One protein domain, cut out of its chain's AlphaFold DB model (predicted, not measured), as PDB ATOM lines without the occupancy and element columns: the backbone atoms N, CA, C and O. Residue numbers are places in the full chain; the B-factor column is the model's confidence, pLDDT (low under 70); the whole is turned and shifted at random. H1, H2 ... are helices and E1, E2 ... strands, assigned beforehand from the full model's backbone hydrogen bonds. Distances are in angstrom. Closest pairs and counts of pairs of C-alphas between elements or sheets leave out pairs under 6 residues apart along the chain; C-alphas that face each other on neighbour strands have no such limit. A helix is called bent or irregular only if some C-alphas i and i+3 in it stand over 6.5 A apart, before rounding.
ATOM      1  N   ILE A 169     -44.352  -9.086 -24.776       89.25
ATOM      2  CA  ILE A 169     -43.684 -10.359 -25.056       89.25
ATOM      3  C   ILE A 169     -43.952 -11.296 -23.888       89.25
ATOM      4  O   ILE A 169     -43.826 -10.908 -22.727       89.25
ATOM      5  N   VAL A 170     -44.334 -12.524 -24.210       90.94
ATOM      6  CA  VAL A 170     -44.651 -13.574 -23.253       90.94
ATOM      7  C   VAL A 170     -43.773 -14.788 -23.539       90.94
ATOM      8  O   VAL A 170     -43.661 -15.211 -24.687       90.94
ATOM      9  N   ALA A 171     -43.153 -15.337 -22.493       91.69
ATOM     10  CA  ALA A 171     -42.542 -16.663 -22.523       91.69
ATOM     11  C   ALA A 171     -43.605 -17.724 -22.216       91.69
ATOM     12  O   ALA A 171     -44.332 -17.580 -21.226       91.69
ATOM     13  N   ARG A 172     -43.687 -18.746 -23.067       91.69
ATOM     14  CA  ARG A 172     -44.667 -19.836 -23.007       91.69
ATOM     15  C   ARG A 172     -44.100 -21.142 -23.566       91.69
ATOM     16  O   ARG A 172     -43.060 -21.113 -24.221       91.69
ATOM     17  N   GLY A 173     -44.757 -22.262 -23.305       91.00
ATOM     18  CA  GLY A 173     -44.487 -23.544 -23.951       91.00
ATOM     19  C   GLY A 173     -45.154 -23.645 -25.326       91.00
ATOM     20  O   GLY A 173     -45.751 -22.688 -25.828       91.00
ATOM     21  N   GLU A 174     -45.022 -24.809 -25.954       87.88
ATOM     22  CA  GLU A 174     -45.735 -25.157 -27.185       87.88
ATOM     23  C   GLU A 174     -47.183 -25.563 -26.855       87.88
ATOM     24  O   GLU A 174     -47.448 -26.166 -25.819       87.88
ATOM     25  N   GLU A 175     -48.139 -25.180 -27.698       82.56
ATOM     26  CA  GLU A 175     -49.564 -25.417 -27.442       82.56
ATOM     27  C   GLU A 175     -49.918 -26.895 -27.612       82.56
ATOM     28  O   GLU A 175     -49.528 -27.523 -28.601       82.56
ATOM     29  N   VAL A 176     -50.673 -27.440 -26.658       80.50
ATOM     30  CA  VAL A 176     -51.154 -28.820 -26.721       80.50
ATOM     31  C   VAL A 176     -52.214 -28.924 -27.818       80.50
ATOM     32  O   VAL A 176     -53.320 -28.410 -27.680       80.50
ATOM     33  N   LYS A 177     -51.886 -29.596 -28.926       72.31
ATOM     34  CA  LYS A 177     -52.882 -30.000 -29.924       72.31
ATOM     35  C   LYS A 177     -53.430 -31.356 -29.516       72.31
ATOM     36  O   LYS A 177     -52.762 -32.365 -29.726       72.31
ATOM     37  N   LEU A 178     -54.611 -31.366 -28.912       60.84
ATOM     38  CA  LEU A 178     -55.287 -32.604 -28.546       60.84
ATOM     39  C   LEU A 178     -55.800 -33.303 -29.810       60.84
ATOM     40  O   LEU A 178     -56.521 -32.668 -30.586       60.84
ATOM     41  N   GLN A 229     -57.441 -19.585 -13.465       64.69
ATOM     42  CA  GLN A 229     -56.494 -18.774 -12.696       64.69
ATOM     43  C   GLN A 229     -55.047 -18.859 -13.215       64.69
ATOM     44  O   GLN A 229     -54.329 -17.859 -13.168       64.69
ATOM     45  N   PHE A 230     -54.611 -20.020 -13.722       67.94
ATOM     46  CA  PHE A 230     -53.221 -20.249 -14.157       67.94
ATOM     47  C   PHE A 230     -53.024 -20.288 -15.683       67.94
ATOM     48  O   PHE A 230     -51.879 -20.243 -16.158       67.94
ATOM     49  N   GLY A 231     -54.120 -20.294 -16.447       77.56
ATOM     50  CA  GLY A 231     -54.115 -20.344 -17.907       77.56
ATOM     51  C   GLY A 231     -53.969 -21.768 -18.461       77.56
ATOM     52  O   GLY A 231     -53.936 -22.727 -17.696       77.56
ATOM     53  N   PRO A 232     -53.873 -21.929 -19.793       86.31
ATOM     54  CA  PRO A 232     -53.854 -23.244 -20.426       86.31
ATOM     55  C   PRO A 232     -52.585 -24.041 -20.095       86.31
ATOM     56  O   PRO A 232     -51.528 -23.477 -19.781       86.31
ATOM     57  N   LEU A 233     -52.686 -25.366 -20.220       88.81
ATOM     58  CA  LEU A 233     -51.538 -26.267 -20.194       88.81
ATOM     59  C   LEU A 233     -50.680 -26.080 -21.448       88.81
ATOM     60  O   LEU A 233     -51.185 -25.981 -22.565       88.81
ATOM     61  N   GLU A 234     -49.365 -26.048 -21.253       91.56
ATOM     62  CA  GLU A 234     -48.384 -25.856 -22.317       91.56
ATOM     63  C   GLU A 234     -47.279 -26.927 -22.230       91.56
ATOM     64  O   GLU A 234     -46.912 -27.404 -21.151       91.56
ATOM     65  N   MET A 235     -46.720 -27.296 -23.384       91.75
ATOM     66  CA  MET A 235     -45.638 -28.271 -23.516       91.75
ATOM     67  C   MET A 235     -44.284 -27.567 -23.417       91.75
ATOM     68  O   MET A 235     -43.866 -26.850 -24.329       91.75
ATOM     69  N   PHE A 236     -43.565 -27.796 -22.321       92.44
ATOM     70  CA  PHE A 236     -42.196 -27.292 -22.150       92.44
ATOM     71  C   PHE A 236     -41.143 -28.374 -22.390       92.44
ATOM     72  O   PHE A 236     -40.047 -28.075 -22.856       92.44
ATOM     73  N   CYS A 237     -41.441 -29.630 -22.062       92.81
ATOM     74  CA  CYS A 237     -40.505 -30.749 -22.141       92.81
ATOM     75  C   CYS A 237     -40.207 -31.152 -23.593       92.81
ATOM     76  O   CYS A 237     -41.130 -31.365 -24.371       92.81
ATOM     77  N   THR A 238     -38.933 -31.331 -23.962       90.19
ATOM     78  CA  THR A 238     -38.587 -31.795 -25.321       90.19
ATOM     79  C   THR A 238     -38.650 -33.312 -25.493       90.19
ATOM     80  O   THR A 238     -38.759 -33.779 -26.621       90.19
ATOM     81  N   THR A 239     -38.525 -34.087 -24.411       88.44
ATOM     82  CA  THR A 239     -38.421 -35.561 -24.470       88.44
ATOM     83  C   THR A 239     -39.778 -36.248 -24.345       88.44
ATOM     84  O   THR A 239     -40.028 -37.243 -25.012       88.44
ATOM     85  N   ALA A 240     -40.658 -35.703 -23.511       87.81
ATOM     86  CA  ALA A 240     -42.015 -36.197 -23.287       87.81
ATOM     87  C   ALA A 240     -42.995 -35.008 -23.211       87.81
ATOM     88  O   ALA A 240     -43.471 -34.674 -22.124       87.81
ATOM     89  N   PRO A 241     -43.233 -34.305 -24.337       86.38
ATOM     90  CA  PRO A 241     -44.019 -33.070 -24.365       86.38
ATOM     91  C   PRO A 241     -45.474 -33.271 -23.933       86.38
ATOM     92  O   PRO A 241     -45.989 -32.432 -23.206       86.38
ATOM     93  N   SER A 242     -46.104 -34.390 -24.309       86.00
ATOM     94  CA  SER A 242     -47.494 -34.708 -23.955       86.00
ATOM     95  C   SER A 242     -47.682 -35.180 -22.511       86.00
ATOM     96  O   SER A 242     -48.784 -35.082 -21.993       86.00
ATOM     97  N   LYS A 243     -46.622 -35.671 -21.851       87.12
ATOM     98  CA  LYS A 243     -46.690 -36.197 -20.474       87.12
ATOM     99  C   LYS A 243     -46.289 -35.179 -19.409       87.12
ATOM    100  O   LYS A 243     -46.696 -35.287 -18.264       87.12
ATOM    101  N   HIS A 244     -45.447 -34.206 -19.755       90.12
ATOM    102  CA  HIS A 244     -44.948 -33.197 -18.813       90.12
ATOM    103  C   HIS A 244     -45.545 -31.827 -19.132       90.12
ATOM    104  O   HIS A 244     -44.824 -30.872 -19.450       90.12
ATOM    105  N   LEU A 245     -46.872 -31.767 -19.074       91.19
ATOM    106  CA  LEU A 245     -47.636 -30.542 -19.250       91.19
ATOM    107  C   LEU A 245     -47.531 -29.676 -17.999       91.19
ATOM    108  O   LEU A 245     -47.475 -30.175 -16.874       91.19
ATOM    109  N   ALA A 246     -47.488 -28.362 -18.182       91.00
ATOM    110  CA  ALA A 246     -47.534 -27.433 -17.066       91.00
ATOM    111  C   ALA A 246     -48.282 -26.160 -17.442       91.00
ATOM    112  O   ALA A 246     -48.179 -25.677 -18.570       91.00
ATOM    113  N   HIS A 247     -48.967 -25.564 -16.467       92.00
ATOM    114  CA  HIS A 247     -49.417 -24.186 -16.598       92.00
ATOM    115  C   HIS A 247     -48.207 -23.270 -16.771       92.00
ATOM    116  O   HIS A 247     -47.183 -23.414 -16.087       92.00
ATOM    117  N   ARG A 248     -48.352 -22.272 -17.642       90.38
ATOM    118  CA  ARG A 248     -47.296 -21.297 -17.924       90.38
ATOM    119  C   ARG A 248     -46.737 -20.655 -16.659       90.38
ATOM    120  O   ARG A 248     -45.523 -20.539 -16.498       90.38
ATOM    121  N   GLU A 249     -47.611 -20.219 -15.754       89.75
ATOM    122  CA  GLU A 249     -47.181 -19.564 -14.517       89.75
ATOM    123  C   GLU A 249     -46.426 -20.509 -13.581       89.75
ATOM    124  O   GLU A 249     -45.409 -20.111 -13.011       89.75
ATOM    125  N   CYS A 250     -46.870 -21.763 -13.467       90.75
ATOM    126  CA  CYS A 250     -46.194 -22.776 -12.662       90.75
ATOM    127  C   CYS A 250     -44.782 -23.040 -13.186       90.75
ATOM    128  O   CYS A 250     -43.820 -23.021 -12.416       90.75
ATOM    129  N   PHE A 251     -44.629 -23.190 -14.505       92.31
ATOM    130  CA  PHE A 251     -43.315 -23.393 -15.109       92.31
ATOM    131  C   PHE A 251     -42.390 -22.180 -14.920       92.31
ATOM    132  O   PHE A 251     -41.219 -22.335 -14.580       92.31
ATOM    133  N   LEU A 252     -42.894 -20.951 -15.072       90.81
ATOM    134  CA  LEU A 252     -42.078 -19.748 -14.855       90.81
ATOM    135  C   LEU A 252     -41.645 -19.579 -13.388       90.81
ATOM    136  O   LEU A 252     -40.536 -19.106 -13.133       90.81
ATOM    137  N   ARG A 253     -42.476 -19.988 -12.419       90.50
ATOM    138  CA  ARG A 253     -42.083 -20.035 -10.998       90.50
ATOM    139  C   ARG A 253     -41.010 -21.094 -10.741       90.50
ATOM    140  O   ARG A 253     -40.077 -20.831  -9.982       90.50
ATOM    141  N   TRP A 254     -41.102 -22.247 -11.404       90.94
ATOM    142  CA  TRP A 254     -40.051 -23.267 -11.382       90.94
ATOM    143  C   TRP A 254     -38.720 -22.721 -11.917       90.94
ATOM    144  O   TRP A 254     -37.706 -22.825 -11.234       90.94
ATOM    145  N   VAL A 255     -38.726 -22.061 -13.082       89.69
ATOM    146  CA  VAL A 255     -37.537 -21.421 -13.683       89.69
ATOM    147  C   VAL A 255     -36.873 -20.449 -12.701       89.69
ATOM    148  O   VAL A 255     -35.654 -20.462 -12.531       89.69
ATOM    149  N   GLU A 256     -37.670 -19.611 -12.038       88.75
ATOM    150  CA  GLU A 256     -37.173 -18.634 -11.068       88.75
ATOM    151  C   GLU A 256     -36.600 -19.300  -9.807       88.75
ATOM    152  O   GLU A 256     -35.536 -18.905  -9.333       88.75
ATOM    153  N   SER A 257     -37.252 -20.347  -9.302       87.38
ATOM    154  CA  SER A 257     -36.779 -21.109  -8.136       87.38
ATOM    155  C   SER A 257     -35.477 -21.851  -8.443       87.38
ATOM    156  O   SER A 257     -34.506 -21.749  -7.690       87.38
ATOM    157  N   TYR A 258     -35.409 -22.508  -9.605       87.19
ATOM    158  CA  TYR A 258     -34.198 -23.149 -10.116       87.19
ATOM    159  C   TYR A 258     -33.047 -22.140 -10.198       87.19
ATOM    160  O   TYR A 258     -31.938 -22.398  -9.732       87.19
ATOM    161  N   ARG A 259     -33.315 -20.934 -10.714       84.00
ATOM    162  CA  ARG A 259     -32.324 -19.854 -10.778       84.00
ATOM    163  C   ARG A 259     -31.811 -19.460  -9.398       84.00
ATOM    164  O   ARG A 259     -30.607 -19.280  -9.253       84.00
ATOM    165  N   GLN A 260     -32.689 -19.299  -8.409       85.19
ATOM    166  CA  GLN A 260     -32.308 -18.918  -7.043       85.19
ATOM    167  C   GLN A 260     -31.420 -19.970  -6.372       85.19
ATOM    168  O   GLN A 260     -30.447 -19.611  -5.712       85.19
ATOM    169  N   GLN A 261     -31.694 -21.253  -6.607       83.88
ATOM    170  CA  GLN A 261     -30.880 -22.356  -6.090       83.88
ATOM    171  C   GLN A 261     -29.522 -22.464  -6.803       83.88
ATOM    172  O   GLN A 261     -28.500 -22.726  -6.170       83.88
ATOM    173  N   HIS A 262     -29.482 -22.201  -8.112       76.19
ATOM    174  CA  HIS A 262     -28.297 -22.392  -8.951       76.19
ATOM    175  C   HIS A 262     -27.500 -21.107  -9.252       76.19
ATOM    176  O   HIS A 262     -26.646 -21.124 -10.136       76.19
ATOM    177  N   GLN A 263     -27.685 -20.009  -8.500       64.69
ATOM    178  CA  GLN A 263     -27.014 -18.709  -8.746       64.69
ATOM    179  C   GLN A 263     -25.473 -18.765  -8.804       64.69
ATOM    180  O   GLN A 263     -24.850 -17.831  -9.305       64.69
ATOM    181  N   ARG A 264     -24.847 -19.833  -8.288       58.50
ATOM    182  CA  ARG A 264     -23.385 -20.025  -8.273       58.50
ATOM    183  C   ARG A 264     -22.856 -20.951  -9.374       58.50
ATOM    184  O   ARG A 264     -21.643 -21.071  -9.516       58.50
ATOM    185  N   VAL A 265     -23.729 -21.616 -10.131       57.72
ATOM    186  CA  VAL A 265     -23.326 -22.567 -11.175       57.72
ATOM    187  C   VAL A 265     -23.262 -21.828 -12.508       57.72
ATOM    188  O   VAL A 265     -24.208 -21.139 -12.881       57.72
ATOM    189  N   PHE A 266     -22.120 -21.945 -13.190       56.81
ATOM    190  CA  PHE A 266     -21.825 -21.355 -14.497       56.81
ATOM    191  C   PHE A 266     -23.062 -21.305 -15.407       56.81
ATOM    192  O   PHE A 266     -23.636 -22.342 -15.739       56.81
ATOM    193  N   LEU A 267     -23.464 -20.092 -15.806       69.81
ATOM    194  CA  LEU A 267     -24.561 -19.896 -16.748       69.81
ATOM    195  C   LEU A 267     -24.175 -20.551 -18.078       69.81
ATOM    196  O   LEU A 267     -23.256 -20.092 -18.760       69.81
ATOM    197  N   GLU A 268     -24.868 -21.631 -18.427       81.56
ATOM    198  CA  GLU A 268     -24.598 -22.406 -19.635       81.56
ATOM    199  C   GLU A 268     -24.578 -21.496 -20.877       81.56
ATOM    200  O   GLU A 268     -25.487 -20.677 -21.043       81.56
ATOM    201  N   PRO A 269     -23.549 -21.588 -21.742       86.38
ATOM    202  CA  PRO A 269     -23.481 -20.768 -22.942       86.38
ATOM    203  C   PRO A 269     -24.679 -21.042 -23.857       86.38
ATOM    204  O   PRO A 269     -24.963 -22.188 -24.209       86.38
ATOM    205  N   VAL A 270     -25.356 -19.974 -24.278       87.94
ATOM    206  CA  VAL A 270     -26.519 -20.031 -25.165       87.94
ATOM    207  C   VAL A 270     -26.108 -19.556 -26.545       87.94
ATOM    208  O   VAL A 270     -25.820 -18.376 -26.753       87.94
ATOM    209  N   THR A 271     -26.097 -20.476 -27.505       89.94
ATOM    210  CA  THR A 271     -25.741 -20.144 -28.888       89.94
ATOM    211  C   THR A 271     -26.933 -19.500 -29.584       89.94
ATOM    212  O   THR A 271     -28.028 -20.058 -29.594       89.94
ATOM    213  N   VAL A 272     -26.736 -18.316 -30.158       88.56
ATOM    214  CA  VAL A 272     -27.760 -17.622 -30.944       88.56
ATOM    215  C   VAL A 272     -27.706 -18.117 -32.382       88.56
ATOM    216  O   VAL A 272     -26.704 -17.937 -33.079       88.56
ATOM    217  N   GLU A 273     -28.814 -18.692 -32.831       88.81
ATOM    218  CA  GLU A 273     -29.014 -19.177 -34.192       88.81
ATOM    219  C   GLU A 273     -30.224 -18.488 -34.828       88.81
ATOM    220  O   GLU A 273     -31.143 -18.039 -34.145       88.81
ATOM    221  N   PHE A 274     -30.233 -18.391 -36.155       84.88
ATOM    222  CA  PHE A 274     -31.340 -17.800 -36.905       84.88
ATOM    223  C   PHE A 274     -32.069 -18.887 -37.673       84.88
ATOM    224  O   PHE A 274     -31.427 -19.689 -38.353       84.88
ATOM    225  N   ARG A 275     -33.405 -18.874 -37.612       80.56
ATOM    226  CA  ARG A 275     -34.247 -19.864 -38.304       80.56
ATOM    227  C   ARG A 275     -33.965 -19.900 -39.810       80.56
ATOM    228  O   ARG A 275     -33.844 -20.975 -40.386       80.56
ATOM    229  N   ASN A 276     -33.791 -18.731 -40.430       79.88
ATOM    230  CA  ASN A 276     -33.214 -18.602 -41.765       79.88
ATOM    231  C   ASN A 276     -31.725 -18.256 -41.635       79.88
ATOM    232  O   ASN A 276     -31.371 -17.101 -41.389       79.88
ATOM    233  N   ARG A 277     -30.848 -19.257 -41.782       74.19
ATOM    234  CA  ARG A 277     -29.404 -19.090 -41.563       74.19
ATOM    235  C   ARG A 277     -28.790 -18.048 -42.500       74.19
ATOM    236  O   ARG A 277     -28.040 -17.213 -42.016       74.19
ATOM    237  N   GLN A 278     -29.120 -18.062 -43.794       72.88
ATOM    238  CA  GLN A 278     -28.544 -17.141 -44.787       72.88
ATOM    239  C   GLN A 278     -28.995 -15.689 -44.570       72.88
ATOM    240  O   GLN A 278     -28.190 -14.755 -44.639       72.88
ATOM    241  N   GLU A 279     -30.281 -15.483 -44.280       71.81
ATOM    242  CA  GLU A 279     -30.815 -14.147 -44.009       71.81
ATOM    243  C   GLU A 279     -30.326 -13.626 -42.653       71.81
ATOM    244  O   GLU A 279     -29.898 -12.479 -42.539       71.81
ATOM    245  N   GLY A 280     -30.327 -14.486 -41.634       68.12
ATOM    246  CA  GLY A 280     -29.878 -14.177 -40.285       68.12
ATOM    247  C   GLY A 280     -28.395 -13.840 -40.207       68.12
ATOM    248  O   GLY A 280     -28.034 -12.848 -39.577       68.12
ATOM    249  N   THR A 281     -27.524 -14.579 -40.904       70.44
ATOM    250  CA  THR A 281     -26.097 -14.228 -40.995       70.44
ATOM    251  C   THR A 281     -25.895 -12.923 -41.752       70.44
ATOM    252  O   THR A 281     -25.105 -12.091 -41.315       70.44
ATOM    253  N   SER A 282     -26.646 -12.685 -42.831       70.69
ATOM    254  CA  SER A 282     -26.594 -11.429 -43.591       70.69
ATOM    255  C   SER A 282     -27.109 -10.235 -42.781       70.69
ATOM    256  O   SER A 282     -26.578  -9.129 -42.896       70.69
ATOM    257  N   ARG A 283     -28.138 -10.434 -41.949       67.81
ATOM    258  CA  ARG A 283     -28.641  -9.439 -40.993       67.81
ATOM    259  C   ARG A 283     -27.651  -9.218 -39.862       67.81
ATOM    260  O   ARG A 283     -27.398  -8.073 -39.529       67.81
ATOM    261  N   MET A 284     -27.029 -10.257 -39.318       71.56
ATOM    262  CA  MET A 284     -25.977 -10.098 -38.313       71.56
ATOM    263  C   MET A 284     -24.733  -9.421 -38.878       71.56
ATOM    264  O   MET A 284     -24.125  -8.627 -38.179       71.56
ATOM    265  N   LEU A 285     -24.365  -9.665 -40.134       72.50
ATOM    266  CA  LEU A 285     -23.254  -8.970 -40.788       72.50
ATOM    267  C   LEU A 285     -23.573  -7.488 -41.015       72.50
ATOM    268  O   LEU A 285     -22.726  -6.634 -40.769       72.50
ATOM    269  N   ARG A 286     -24.797  -7.169 -41.454       67.75
ATOM    270  CA  ARG A 286     -25.204  -5.786 -41.760       67.75
ATOM    271  C   ARG A 286     -25.608  -4.982 -40.523       67.75
ATOM    272  O   ARG A 286     -25.291  -3.802 -40.436       67.75
ATOM    273  N   TRP A 287     -26.294  -5.618 -39.579       70.44
ATOM    274  CA  TRP A 287     -27.020  -5.022 -38.450       70.44
ATOM    275  C   TRP A 287     -26.748  -5.765 -37.130       70.44
ATOM    276  O   TRP A 287     -27.637  -5.914 -36.288       70.44
ATOM    277  N   ALA A 288     -25.505  -6.231 -36.925       75.56
ATOM    278  CA  ALA A 288     -25.093  -6.968 -35.723       75.56
ATOM    279  C   ALA A 288     -25.577  -6.291 -34.437       75.56
ATOM    280  O   ALA A 288     -26.066  -6.936 -33.512       75.56
ATOM    281  N   ARG A 289     -25.425  -4.963 -34.366       74.94
ATOM    282  CA  ARG A 289     -25.790  -4.188 -33.180       74.94
ATOM    283  C   ARG A 289     -27.300  -4.154 -33.007       74.94
ATOM    284  O   ARG A 289     -27.757  -4.433 -31.902       74.94
ATOM    285  N   GLU A 290     -28.075  -3.824 -34.036       78.31
ATOM    286  CA  GLU A 290     -29.535  -3.762 -33.937       78.31
ATOM    287  C   GLU A 290     -30.135  -5.111 -33.535       78.31
ATOM    288  O   GLU A 290     -30.970  -5.149 -32.630       78.31
ATOM    289  N   GLU A 291     -29.665  -6.204 -34.135       82.25
ATOM    290  CA  GLU A 291     -30.191  -7.544 -33.880       82.25
ATOM    291  C   GLU A 291     -29.838  -8.028 -32.468       82.25
ATOM    292  O   GLU A 291     -30.704  -8.489 -31.723       82.25
ATOM    293  N   ARG A 292     -28.598  -7.786 -32.013       86.62
ATOM    294  CA  ARG A 292     -28.216  -8.002 -30.607       86.62
ATOM    295  C   ARG A 292     -29.141  -7.231 -29.666       86.62
ATOM    296  O   ARG A 292     -29.633  -7.798 -28.697       86.62
ATOM    297  N   HIS A 293     -29.419  -5.956 -29.943       83.88
ATOM    298  CA  HIS A 293     -30.323  -5.155 -29.107       83.88
ATOM    299  C   HIS A 293     -31.763  -5.675 -29.126       83.88
ATOM    300  O   HIS A 293     -32.425  -5.627 -28.088       83.88
ATOM    301  N   ARG A 294     -32.253  -6.172 -30.268       85.75
ATOM    302  CA  ARG A 294     -33.573  -6.804 -30.379       85.75
ATOM    303  C   ARG A 294     -33.654  -8.046 -29.498       85.75
ATOM    304  O   ARG A 294     -34.562  -8.130 -28.680       85.75
ATOM    305  N   ILE A 295     -32.684  -8.952 -29.605       89.50
ATOM    306  CA  ILE A 295     -32.621 -10.179 -28.797       89.50
ATOM    307  C   ILE A 295     -32.598  -9.841 -27.304       89.50
ATOM    308  O   ILE A 295     -33.393 -10.377 -26.534       89.50
ATOM    309  N   LYS A 296     -31.758  -8.878 -26.900       89.81
ATOM    310  CA  LYS A 296     -31.726  -8.403 -25.509       89.81
ATOM    311  C   LYS A 296     -33.083  -7.859 -25.061       89.81
ATOM    312  O   LYS A 296     -33.518  -8.146 -23.953       89.81
ATOM    313  N   ALA A 297     -33.764  -7.092 -25.914       87.56
ATOM    314  CA  ALA A 297     -35.077  -6.540 -25.600       87.56
ATOM    315  C   ALA A 297     -36.161  -7.622 -25.469       87.56
ATOM    316  O   ALA A 297     -37.014  -7.491 -24.594       87.56
ATOM    317  N   ILE A 298     -36.112  -8.682 -26.287       90.31
ATOM    318  CA  ILE A 298     -37.023  -9.835 -26.197       90.31
ATOM    319  C   ILE A 298     -36.850 -10.537 -24.849       90.31
ATOM    320  O   ILE A 298     -37.819 -10.684 -24.107       90.31
ATOM    321  N   LEU A 299     -35.613 -10.898 -24.502       91.38
ATOM    322  CA  LEU A 299     -35.311 -11.596 -23.251       91.38
ATOM    323  C   LEU A 299     -35.652 -10.744 -22.023       91.38
ATOM    324  O   LEU A 299     -36.245 -11.251 -21.076       91.38
ATOM    325  N   TYR A 300     -35.355  -9.442 -22.061       88.88
ATOM    326  CA  TYR A 300     -35.710  -8.508 -20.989       88.88
ATOM    327  C   TYR A 300     -37.229  -8.416 -20.805       88.88
ATOM    328  O   TYR A 300     -37.741  -8.530 -19.695       88.88
ATOM    329  N   ALA A 301     -37.978  -8.262 -21.902       87.88
ATOM    330  CA  ALA A 301     -39.436  -8.192 -21.844       87.88
ATOM    331  C   ALA A 301     -40.064  -9.495 -21.321       87.88
ATOM    332  O   ALA A 301     -41.071  -9.444 -20.617       87.88
ATOM    333  N   ALA A 302     -39.443 -10.639 -21.616       89.38
ATOM    334  CA  ALA A 302     -39.881 -11.954 -21.169       89.38
ATOM    335  C   ALA A 302     -39.415 -12.337 -19.748       89.38
ATOM    336  O   ALA A 302     -39.804 -13.400 -19.274       89.38
ATOM    337  N   ARG A 303     -38.618 -11.499 -19.062       89.56
ATOM    338  CA  ARG A 303     -37.968 -11.781 -17.758       89.56
ATOM    339  C   ARG A 303     -36.886 -12.878 -17.789       89.56
ATOM    340  O   ARG A 303     -36.586 -13.492 -16.772       89.56
ATOM    341  N   PHE A 304     -36.233 -13.074 -18.931       90.12
ATOM    342  CA  PHE A 304     -35.092 -13.987 -19.116       90.12
ATOM    343  C   PHE A 304     -33.747 -13.237 -19.158       90.12
ATOM    344  O   PHE A 304     -32.828 -13.591 -19.893       90.12
ATOM    345  N   GLU A 305     -33.610 -12.175 -18.357       87.75
ATOM    346  CA  GLU A 305     -32.400 -11.335 -18.305       87.75
ATOM    347  C   GLU A 305     -31.146 -12.114 -17.883       87.75
ATOM    348  O   GLU A 305     -30.035 -11.786 -18.295       87.75
ATOM    349  N   HIS A 306     -31.329 -13.185 -17.111       84.56
ATOM    350  CA  HIS A 306     -30.258 -14.069 -16.653       84.56
ATOM    351  C   HIS A 306     -29.539 -14.801 -17.797       84.56
ATOM    352  O   HIS A 306     -28.407 -15.231 -17.616       84.56
ATOM    353  N   VAL A 307     -30.161 -14.914 -18.976       86.75
ATOM    354  CA  VAL A 307     -29.551 -15.537 -20.161       86.75
ATOM    355  C   VAL A 307     -28.590 -14.576 -20.875       86.75
ATOM    356  O   VAL A 307     -27.683 -15.010 -21.580       86.75
ATOM    357  N   LEU A 308     -28.753 -13.257 -20.689       87.25
ATOM    358  CA  LEU A 308     -28.011 -12.223 -21.422       87.25
ATOM    359  C   LEU A 308     -26.479 -12.350 -21.334       87.25
ATOM    360  O   LEU A 308     -25.838 -12.145 -22.368       87.25
ATOM    361  N   PRO A 309     -25.874 -12.664 -20.168       85.56
ATOM    362  CA  PRO A 309     -24.425 -12.819 -20.055       85.56
ATOM    363  C   PRO A 309     -23.872 -14.033 -20.814       85.56
ATOM    364  O   PRO A 309     -22.697 -14.034 -21.162       85.56
ATOM    365  N   SER A 310     -24.710 -15.036 -21.098       86.69
ATOM    366  CA  SER A 310     -24.310 -16.303 -21.725       86.69
ATOM    367  C   SER A 310     -24.544 -16.362 -23.229       86.69
ATOM    368  O   SER A 310     -24.287 -17.396 -23.843       86.69
ATOM    369  N   LEU A 311     -25.038 -15.284 -23.842       88.31
ATOM    370  CA  LEU A 311     -25.313 -15.262 -25.276       88.31
ATOM    371  C   LEU A 311     -24.015 -15.295 -26.089       88.31
ATOM    372  O   LEU A 311     -23.242 -14.336 -26.097       88.31
ATOM    373  N   ILE A 312     -23.833 -16.370 -26.852       87.62
ATOM    374  CA  ILE A 312     -22.774 -16.513 -27.846       87.62
ATOM    375  C   ILE A 312     -23.384 -16.278 -29.223       87.62
ATOM    376  O   ILE A 312     -24.230 -17.035 -29.693       87.62
ATOM    377  N   TYR A 313     -22.945 -15.214 -29.887       83.19
ATOM    378  CA  TYR A 313     -23.347 -14.931 -31.260       83.19
ATOM    379  C   TYR A 313     -22.415 -15.667 -32.210       83.19
ATOM    380  O   TYR A 313     -21.240 -15.313 -32.308       83.19
ATOM    381  N   SER A 314     -22.944 -16.658 -32.923       75.00
ATOM    382  CA  SER A 314     -22.207 -17.361 -33.968       75.00
ATOM    383  C   SER A 314     -21.728 -16.359 -35.017       75.00
ATOM    384  O   SER A 314     -22.520 -15.815 -35.790       75.00
ATOM    385  N   THR A 315     -20.425 -16.079 -35.043       63.91
ATOM    386  CA  THR A 315     -19.820 -15.339 -36.149       63.91
ATOM    387  C   THR A 315     -19.884 -16.227 -37.385       63.91
ATOM    388  O   THR A 315     -19.479 -17.390 -37.287       63.91
ATOM    389  N   PRO A 316     -20.374 -15.735 -38.537       57.84
ATOM    390  CA  PRO A 316     -20.300 -16.503 -39.767       57.84
ATOM    391  C   PRO A 316     -18.828 -16.820 -40.014       57.84
ATOM    392  O   PRO A 316     -18.012 -15.921 -40.225       57.84
ATOM    393  N   ARG A 317     -18.475 -18.101 -39.898       53.09
ATOM    394  CA  ARG A 317     -17.155 -18.576 -40.292       53.09
ATOM    395  C   ARG A 317     -17.061 -18.261 -41.786       53.09
ATOM    396  O   ARG A 317     -17.983 -18.669 -42.495       53.09
ATOM    397  N   ARG A 344     -25.731 -27.291 -25.867       79.00
ATOM    398  CA  ARG A 344     -26.779 -27.765 -24.954       79.00
ATOM    399  C   ARG A 344     -27.930 -26.765 -24.831       79.00
ATOM    400  O   ARG A 344     -29.070 -27.166 -24.613       79.00
ATOM    401  N   SER A 345     -27.626 -25.486 -25.059       87.25
ATOM    402  CA  SER A 345     -28.588 -24.395 -25.068       87.25
ATOM    403  C   SER A 345     -28.490 -23.558 -26.350       87.25
ATOM    404  O   SER A 345     -27.422 -23.051 -26.709       87.25
ATOM    405  N   VAL A 346     -29.620 -23.403 -27.046       89.81
ATOM    406  CA  VAL A 346     -29.737 -22.702 -28.333       89.81
ATOM    407  C   VAL A 346     -30.924 -21.745 -28.306       89.81
ATOM    408  O   VAL A 346     -32.044 -22.135 -27.979       89.81
ATOM    409  N   LEU A 347     -30.689 -20.489 -28.689       89.94
ATOM    410  CA  LEU A 347     -31.726 -19.487 -28.914       89.94
ATOM    411  C   LEU A 347     -31.936 -19.306 -30.420       89.94
ATOM    412  O   LEU A 347     -31.139 -18.649 -31.088       89.94
ATOM    413  N   LEU A 348     -33.025 -19.870 -30.934       88.81
ATOM    414  CA  LEU A 348     -33.458 -19.747 -32.322       88.81
ATOM    415  C   LEU A 348     -34.276 -18.467 -32.501       88.81
ATOM    416  O   LEU A 348     -35.382 -18.357 -31.978       88.81
ATOM    417  N   VAL A 349     -33.752 -17.495 -33.241       88.00
ATOM    418  CA  VAL A 349     -34.402 -16.202 -33.499       88.00
ATOM    419  C   VAL A 349     -35.132 -16.238 -34.842       88.00
ATOM    420  O   VAL A 349     -34.572 -16.678 -35.854       88.00
ATOM    421  N   GLU A 350     -36.381 -15.768 -34.865       85.31
ATOM    422  CA  GLU A 350     -37.164 -15.647 -36.098       85.31
ATOM    423  C   GLU A 350     -36.870 -14.320 -36.812       85.31
ATOM    424  O   GLU A 350     -36.870 -13.250 -36.194       85.31
ATOM    425  N   THR A 351     -36.621 -14.380 -38.126       77.62
ATOM    426  CA  THR A 351     -36.465 -13.189 -38.976       77.62
ATOM    427  C   THR A 351     -37.830 -12.675 -39.429       77.62
ATOM    428  O   THR A 351     -38.793 -13.433 -39.538       77.62
ATOM    429  N   ASP A 352     -37.945 -11.363 -39.664       66.06
ATOM    430  CA  ASP A 352     -39.264 -10.748 -39.841       66.06
ATOM    431  C   ASP A 352     -39.993 -11.129 -41.140       66.06
ATOM    432  O   ASP A 352     -41.189 -10.858 -41.243       66.06
ATOM    433  N   GLU A 353     -39.279 -11.717 -42.103       59.47
ATOM    434  CA  GLU A 353     -39.761 -11.997 -43.462       59.47
ATOM    435  C   GLU A 353     -40.184 -13.450 -43.689       59.47
ATOM    436  O   GLU A 353     -40.824 -13.748 -44.696       59.47
ATOM    437  N   ALA A 354     -39.902 -14.355 -42.744       52.25
ATOM    438  CA  ALA A 354     -40.588 -15.637 -42.726       52.25
ATOM    439  C   ALA A 354     -42.071 -15.334 -42.474       52.25
ATOM    440  O   ALA A 354     -42.416 -14.797 -41.418       52.25
ATOM    441  N   GLY A 355     -42.911 -15.578 -43.489       48.09
ATOM    442  CA  GLY A 355     -44.337 -15.249 -43.485       48.09
ATOM    443  C   GLY A 355     -44.978 -15.582 -42.139       48.09
ATOM    444  O   GLY A 355     -44.610 -16.586 -41.524       48.09
ATOM    445  N   PRO A 356     -45.872 -14.724 -41.625       48.41
ATOM    446  CA  PRO A 356     -46.295 -14.833 -40.249       48.41
ATOM    447  C   PRO A 356     -47.039 -16.159 -40.098       48.41
ATOM    448  O   PRO A 356     -48.148 -16.321 -40.599       48.41
ATOM    449  N   SER A 357     -46.441 -17.123 -39.398       50.78
ATOM    450  CA  SER A 357     -47.205 -18.220 -38.819       50.78
ATOM    451  C   SER A 357     -48.020 -17.597 -37.689       50.78
ATOM    452  O   SER A 357     -47.616 -17.613 -36.525       50.78
ATOM    453  N   ILE A 358     -49.103 -16.910 -38.068       53.66
ATOM    454  CA  ILE A 358     -50.067 -16.313 -37.155       53.66
ATOM    455  C   ILE A 358     -50.756 -17.491 -36.482       53.66
ATOM    456  O   ILE A 358     -51.727 -18.036 -36.993       53.66
ATOM    457  N   SER A 359     -50.210 -17.919 -35.347       57.66
ATOM    458  CA  SER A 359     -50.993 -18.693 -34.396       57.66
ATOM    459  C   SER A 359     -52.057 -17.768 -33.799       57.66
ATOM    460  O   SER A 359     -51.826 -16.560 -33.668       57.66
ATOM    461  N   SER A 360     -53.194 -18.329 -33.390       60.59
ATOM    462  CA  SER A 360     -54.257 -17.667 -32.604       60.59
ATOM    463  C   SER A 360     -53.726 -16.853 -31.411       60.59
ATOM    464  O   SER A 360     -54.382 -15.930 -30.933       60.59
ATOM    465  N   HIS A 361     -52.506 -17.142 -30.956       63.84
ATOM    466  CA  HIS A 361     -51.884 -16.573 -29.767       63.84
ATOM    467  C   HIS A 361     -50.721 -15.603 -30.038       63.84
ATOM    468  O   HIS A 361     -50.039 -15.174 -29.103       63.84
ATOM    469  N   GLY A 362     -50.507 -15.217 -31.299       75.44
ATOM    470  CA  GLY A 362     -49.566 -14.166 -31.679       75.44
ATOM    471  C   GLY A 362     -48.329 -14.642 -32.433       75.44
ATOM    472  O   GLY A 362     -48.207 -15.803 -32.829       75.44
ATOM    473  N   ARG A 363     -47.419 -13.696 -32.676       86.19
ATOM    474  CA  ARG A 363     -46.223 -13.884 -33.504       86.19
ATOM    475  C   ARG A 363     -45.068 -14.415 -32.657       86.19
ATOM    476  O   ARG A 363     -44.672 -13.755 -31.699       86.19
ATOM    477  N   THR A 364     -44.494 -15.557 -33.025       89.00
ATOM    478  CA  THR A 364     -43.250 -16.042 -32.411       89.00
ATOM    479  C   THR A 364     -42.089 -15.105 -32.766       89.00
ATOM    480  O   THR A 364     -42.007 -14.561 -33.862       89.00
ATOM    481  N   LEU A 365     -41.233 -14.811 -31.791       90.25
ATOM    482  CA  LEU A 365     -40.074 -13.930 -31.953       90.25
ATOM    483  C   LEU A 365     -38.768 -14.710 -31.825       90.25
ATOM    484  O   LEU A 365     -37.809 -14.450 -32.551       90.25
ATOM    485  N   ALA A 366     -38.722 -15.642 -30.876       92.31
ATOM    486  CA  ALA A 366     -37.591 -16.527 -30.660       92.31
ATOM    487  C   ALA A 366     -38.032 -17.781 -29.895       92.31
ATOM    488  O   ALA A 366     -39.046 -17.765 -29.202       92.31
ATOM    489  N   THR A 367     -37.243 -18.846 -29.983       93.12
ATOM    490  CA  THR A 367     -37.413 -20.085 -29.221       93.12
ATOM    491  C   THR A 367     -36.101 -20.418 -28.524       93.12
ATOM    492  O   THR A 367     -35.074 -20.563 -29.181       93.12
ATOM    493  N   LEU A 368     -36.117 -20.525 -27.200       93.88
ATOM    494  CA  LEU A 368     -34.990 -20.988 -26.398       93.88
ATOM    495  C   LEU A 368     -35.164 -22.474 -26.107       93.88
ATOM    496  O   LEU A 368     -36.116 -22.867 -25.442       93.88
ATOM    497  N   GLN A 369     -34.227 -23.286 -26.572       93.06
ATOM    498  CA  GLN A 369     -34.055 -24.653 -26.111       93.06
ATOM    499  C   GLN A 369     -32.904 -24.664 -25.107       93.06
ATOM    500  O   GLN A 369     -31.810 -24.224 -25.449       93.06
ATOM    501  N   THR A 370     -33.145 -25.114 -23.879       91.12
ATOM    502  CA  THR A 370     -32.136 -25.096 -22.809       91.12
ATOM    503  C   THR A 370     -32.225 -26.340 -21.933       91.12
ATOM    504  O   THR A 370     -33.314 -26.863 -21.704       91.12
ATOM    505  N   SER A 371     -31.083 -26.819 -21.438       89.00
ATOM    506  CA  SER A 371     -31.018 -27.802 -20.344       89.00
ATOM    507  C   SER A 371     -30.996 -27.165 -18.955       89.00
ATOM    508  O   SER A 371     -31.082 -27.873 -17.957       89.00
ATOM    509  N   SER A 372     -30.884 -25.840 -18.881       87.00
ATOM    510  CA  SER A 372     -30.820 -25.075 -17.640       87.00
ATOM    511  C   SER A 372     -31.745 -23.851 -17.746       87.00
ATOM    512  O   SER A 372     -31.380 -22.858 -18.389       87.00
ATOM    513  N   PRO A 373     -32.965 -23.901 -17.179       87.31
ATOM    514  CA  PRO A 373     -33.500 -24.963 -16.319       87.31
ATOM    515  C   PRO A 373     -33.947 -26.210 -17.093       87.31
ATOM    516  O   PRO A 373     -34.417 -26.112 -18.223       87.31
ATOM    517  N   SER A 374     -33.845 -27.377 -16.460       90.12
ATOM    518  CA  SER A 374     -34.347 -28.640 -17.005       90.12
ATOM    519  C   SER A 374     -35.833 -28.857 -16.694       90.12
ATOM    520  O   SER A 374     -36.407 -28.214 -15.807       90.12
ATOM    521  N   CYS A 375     -36.455 -29.814 -17.386       91.56
ATOM    522  CA  CYS A 375     -37.801 -30.290 -17.075       91.56
ATOM    523  C   CYS A 375     -37.852 -30.808 -15.622       91.56
ATOM    524  O   CYS A 375     -36.984 -31.605 -15.254       91.56
ATOM    525  N   PRO A 376     -38.836 -30.403 -14.797       89.00
ATOM    526  CA  PRO A 376     -38.893 -30.814 -13.393       89.00
ATOM    527  C   PRO A 376     -39.124 -32.324 -13.199       89.00
ATOM    528  O   PRO A 376     -38.599 -32.880 -12.243       89.00
ATOM    529  N   ALA A 377     -39.828 -33.003 -14.117       89.12
ATOM    530  CA  ALA A 377     -40.062 -34.451 -14.027       89.12
ATOM    531  C   ALA A 377     -38.849 -35.282 -14.459       89.12
ATOM    532  O   ALA A 377     -38.296 -36.057 -13.688       89.12
ATOM    533  N   CYS A 378     -38.424 -35.128 -15.716       89.69
ATOM    534  CA  CYS A 378     -37.439 -36.029 -16.328       89.69
ATOM    535  C   CYS A 378     -36.044 -35.425 -16.495       89.69
ATOM    536  O   CYS A 378     -35.165 -36.068 -17.063       89.69
ATOM    537  N   ARG A 379     -35.834 -34.178 -16.050       89.75
ATOM    538  CA  ARG A 379     -34.563 -33.441 -16.180       89.75
ATOM    539  C   ARG A 379     -34.062 -33.277 -17.622       89.75
ATOM    540  O   ARG A 379     -32.904 -32.921 -17.836       89.75
ATOM    541  N   SER A 380     -34.924 -33.487 -18.617       90.19
ATOM    542  CA  SER A 380     -34.604 -33.227 -20.020       90.19
ATOM    543  C   SER A 380     -34.495 -31.732 -20.315       90.19
ATOM    544  O   SER A 380     -34.901 -30.886 -19.514       90.19
ATOM    545  N   ALA A 381     -34.032 -31.405 -21.522       91.25
ATOM    546  CA  ALA A 381     -34.131 -30.050 -22.041       91.25
ATOM    547  C   ALA A 381     -35.594 -29.585 -22.138       91.25
ATOM    548  O   ALA A 381     -36.532 -30.386 -22.262       91.25
ATOM    549  N   VAL A 382     -35.760 -28.268 -22.076       92.94
ATOM    550  CA  VAL A 382     -37.035 -27.574 -22.231       92.94
ATOM    551  C   VAL A 382     -36.987 -26.636 -23.427       92.94
ATOM    552  O   VAL A 382     -35.932 -26.107 -23.784       92.94
ATOM    553  N   ARG A 383     -38.146 -26.422 -24.043       93.94
ATOM    554  CA  ARG A 383     -38.367 -25.473 -25.128       93.94
ATOM    555  C   ARG A 383     -39.281 -24.357 -24.632       93.94
ATOM    556  O   ARG A 383     -40.399 -24.605 -24.196       93.94
ATOM    557  N   ILE A 384     -38.794 -23.126 -24.718       93.81
ATOM    558  CA  ILE A 384     -39.491 -21.910 -24.302       93.81
ATOM    559  C   ILE A 384     -39.665 -21.028 -25.532       93.81
ATOM    560  O   ILE A 384     -38.694 -20.605 -26.157       93.81
ATOM    561  N   VAL A 385     -40.909 -20.734 -25.878       93.81
ATOM    562  CA  VAL A 385     -41.292 -19.895 -27.008       93.81
ATOM    563  C   VAL A 385     -41.553 -18.475 -26.510       93.81
ATOM    564  O   VAL A 385     -42.388 -18.241 -25.637       93.81
ATOM    565  N   PHE A 386     -40.851 -17.500 -27.083       93.38
ATOM    566  CA  PHE A 386     -41.102 -16.079 -26.865       93.38
ATOM    567  C   PHE A 386     -42.039 -15.571 -27.951       93.38
ATOM    568  O   PHE A 386     -41.637 -15.435 -29.107       93.38
ATOM    569  N   ALA A 387     -43.281 -15.276 -27.583       91.25
ATOM    570  CA  ALA A 387     -44.298 -14.795 -28.505       91.25
ATOM    571  C   ALA A 387     -44.739 -13.370 -28.160       91.25
ATOM    572  O   ALA A 387     -44.855 -12.988 -26.994       91.25
ATOM    573  N   GLN A 388     -44.995 -12.574 -29.193       90.12
ATOM    574  CA  GLN A 388     -45.652 -11.283 -29.082       90.12
ATOM    575  C   GLN A 388     -47.155 -11.513 -28.939       90.12
ATOM    576  O   GLN A 388     -47.794 -12.004 -29.869       90.12
ATOM    577  N   THR A 389     -47.728 -11.123 -27.799       83.75
ATOM    578  CA  THR A 389     -49.181 -11.124 -27.624       83.75
ATOM    579  C   THR A 389     -49.788 -10.140 -28.626       83.75
ATOM    580  O   THR A 389     -49.308  -8.998 -28.693       83.75
ATOM    581  N   PRO A 390     -50.816 -10.534 -29.403       71.81
ATOM    582  CA  PRO A 390     -51.491  -9.604 -30.295       71.81
ATOM    583  C   PRO A 390     -51.976  -8.416 -29.462       71.81
ATOM    584  O   PRO A 390     -52.654  -8.579 -28.446       71.81
ATOM    585  N   LEU A 391     -51.565  -7.204 -29.847       66.50
ATOM    586  CA  LEU A 391     -52.172  -6.005 -29.287       66.50
ATOM    587  C   LEU A 391     -53.650  -6.095 -29.660       66.50
ATOM    588  O   LEU A 391     -53.955  -6.082 -30.853       66.50
TER     589      LEU A 391
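Overview. This is residues 169 to 178, 229 to 317 and 344 to 391 of the 466 residues of an uncharacterized protein of Serendipita indica (strain DSM 11827) (UniProt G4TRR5). A six-stranded sheet, curled like part of a barrel, wraps round the helix arm H2b, and the short helix H3 packs on the same face. At one end of the body, helix H1 and the small hairpin of E2 and E3 sit by the edge strand E1; at the other end the arm H2a turns off beyond E4. The printed part has 147 residues, with three named helices and eight named strands in the order E1 E2 E3 H1 E4 H2 H3 E5 E6 E7 E8. The large sheet, E1 E8 E7 E6 E4 E5, is mixed, E2 and E3 are antiparallel, and the class is mixed, helices and strands. The whole is compact and rounded, with a radius of gyration of the C-alphas of 15.3 A and spans of 43 by 39 by 26 A.

Along the chain. Find C-alpha 169 at (-43.684, -10.359, -25.056), where E1, residues 169 to 172, begins. Next come E2, 233 to 235, E3, 245 to 247, and H1, 248 to 261, 20.3 A long. After E4, 270 to 274, look for H2, 277 to 301, assigned by its hydrogen bonds as one helix but bent: C-alphas 286 and 289 are 8.7 A apart. Its arms are H2a, 277 to 286, and H2b, 289 to 301, 18.2 A long, ending at C-alpha 301 (-39.436, -8.192, -21.844). H3, 305 to 310, is only just irregular, with C-alphas 306 and 309 6.9 A apart. Then read E5, 311 to 313, E6, 345 to 349, E7, 363 to 370, 20.9 A, and E8, 382 to 388, 19.7 A, ending at (-45.652, -11.283, -29.082).

Arrangement. Begin at edge strand E1, antiparallel to E8, with N 170 and O 387 2.9 A apart. E6, E7 and E8 form a meander, each strand the antiparallel neighbour of the one before; look at N 384 and O 368, 2.8 A, and N 348 and O 367, 2.8 A. E4 is parallel to E6, N 271 to O 345 3.0 A, and to E5, N 312 to O 270 2.8 A. E4, H2 and H3, and E5 make a strand-helix-strand unit, parallel neighbour strands joined through helices, with a right-handed crossover. H2b touches H3 with residues 296 to 299 alone, C-alphas 299 and 305 being closest at 5.7 A. H1 and H2a only graze the sheet. Every O i to N i+4 pair is within hydrogen-bond range in H1, H2a and H2b; H3 has 0 of 2, and 2 of 3 O i to N i+3 pairs.

Size, cuts and confidence. The farthest C-alphas, of Gln 229 and Arg 317, are 48.1 A apart. Residues 179 to 228 and 318 to 343 are not printed, leaving gaps of 21.1 A and 20.3 A between C-alphas. The links E6 to E7 and E7 to E8 are long. Mean pLDDT of the printed part is 82.0; residues 263 to 267 and 352 to 361 are among those under 70.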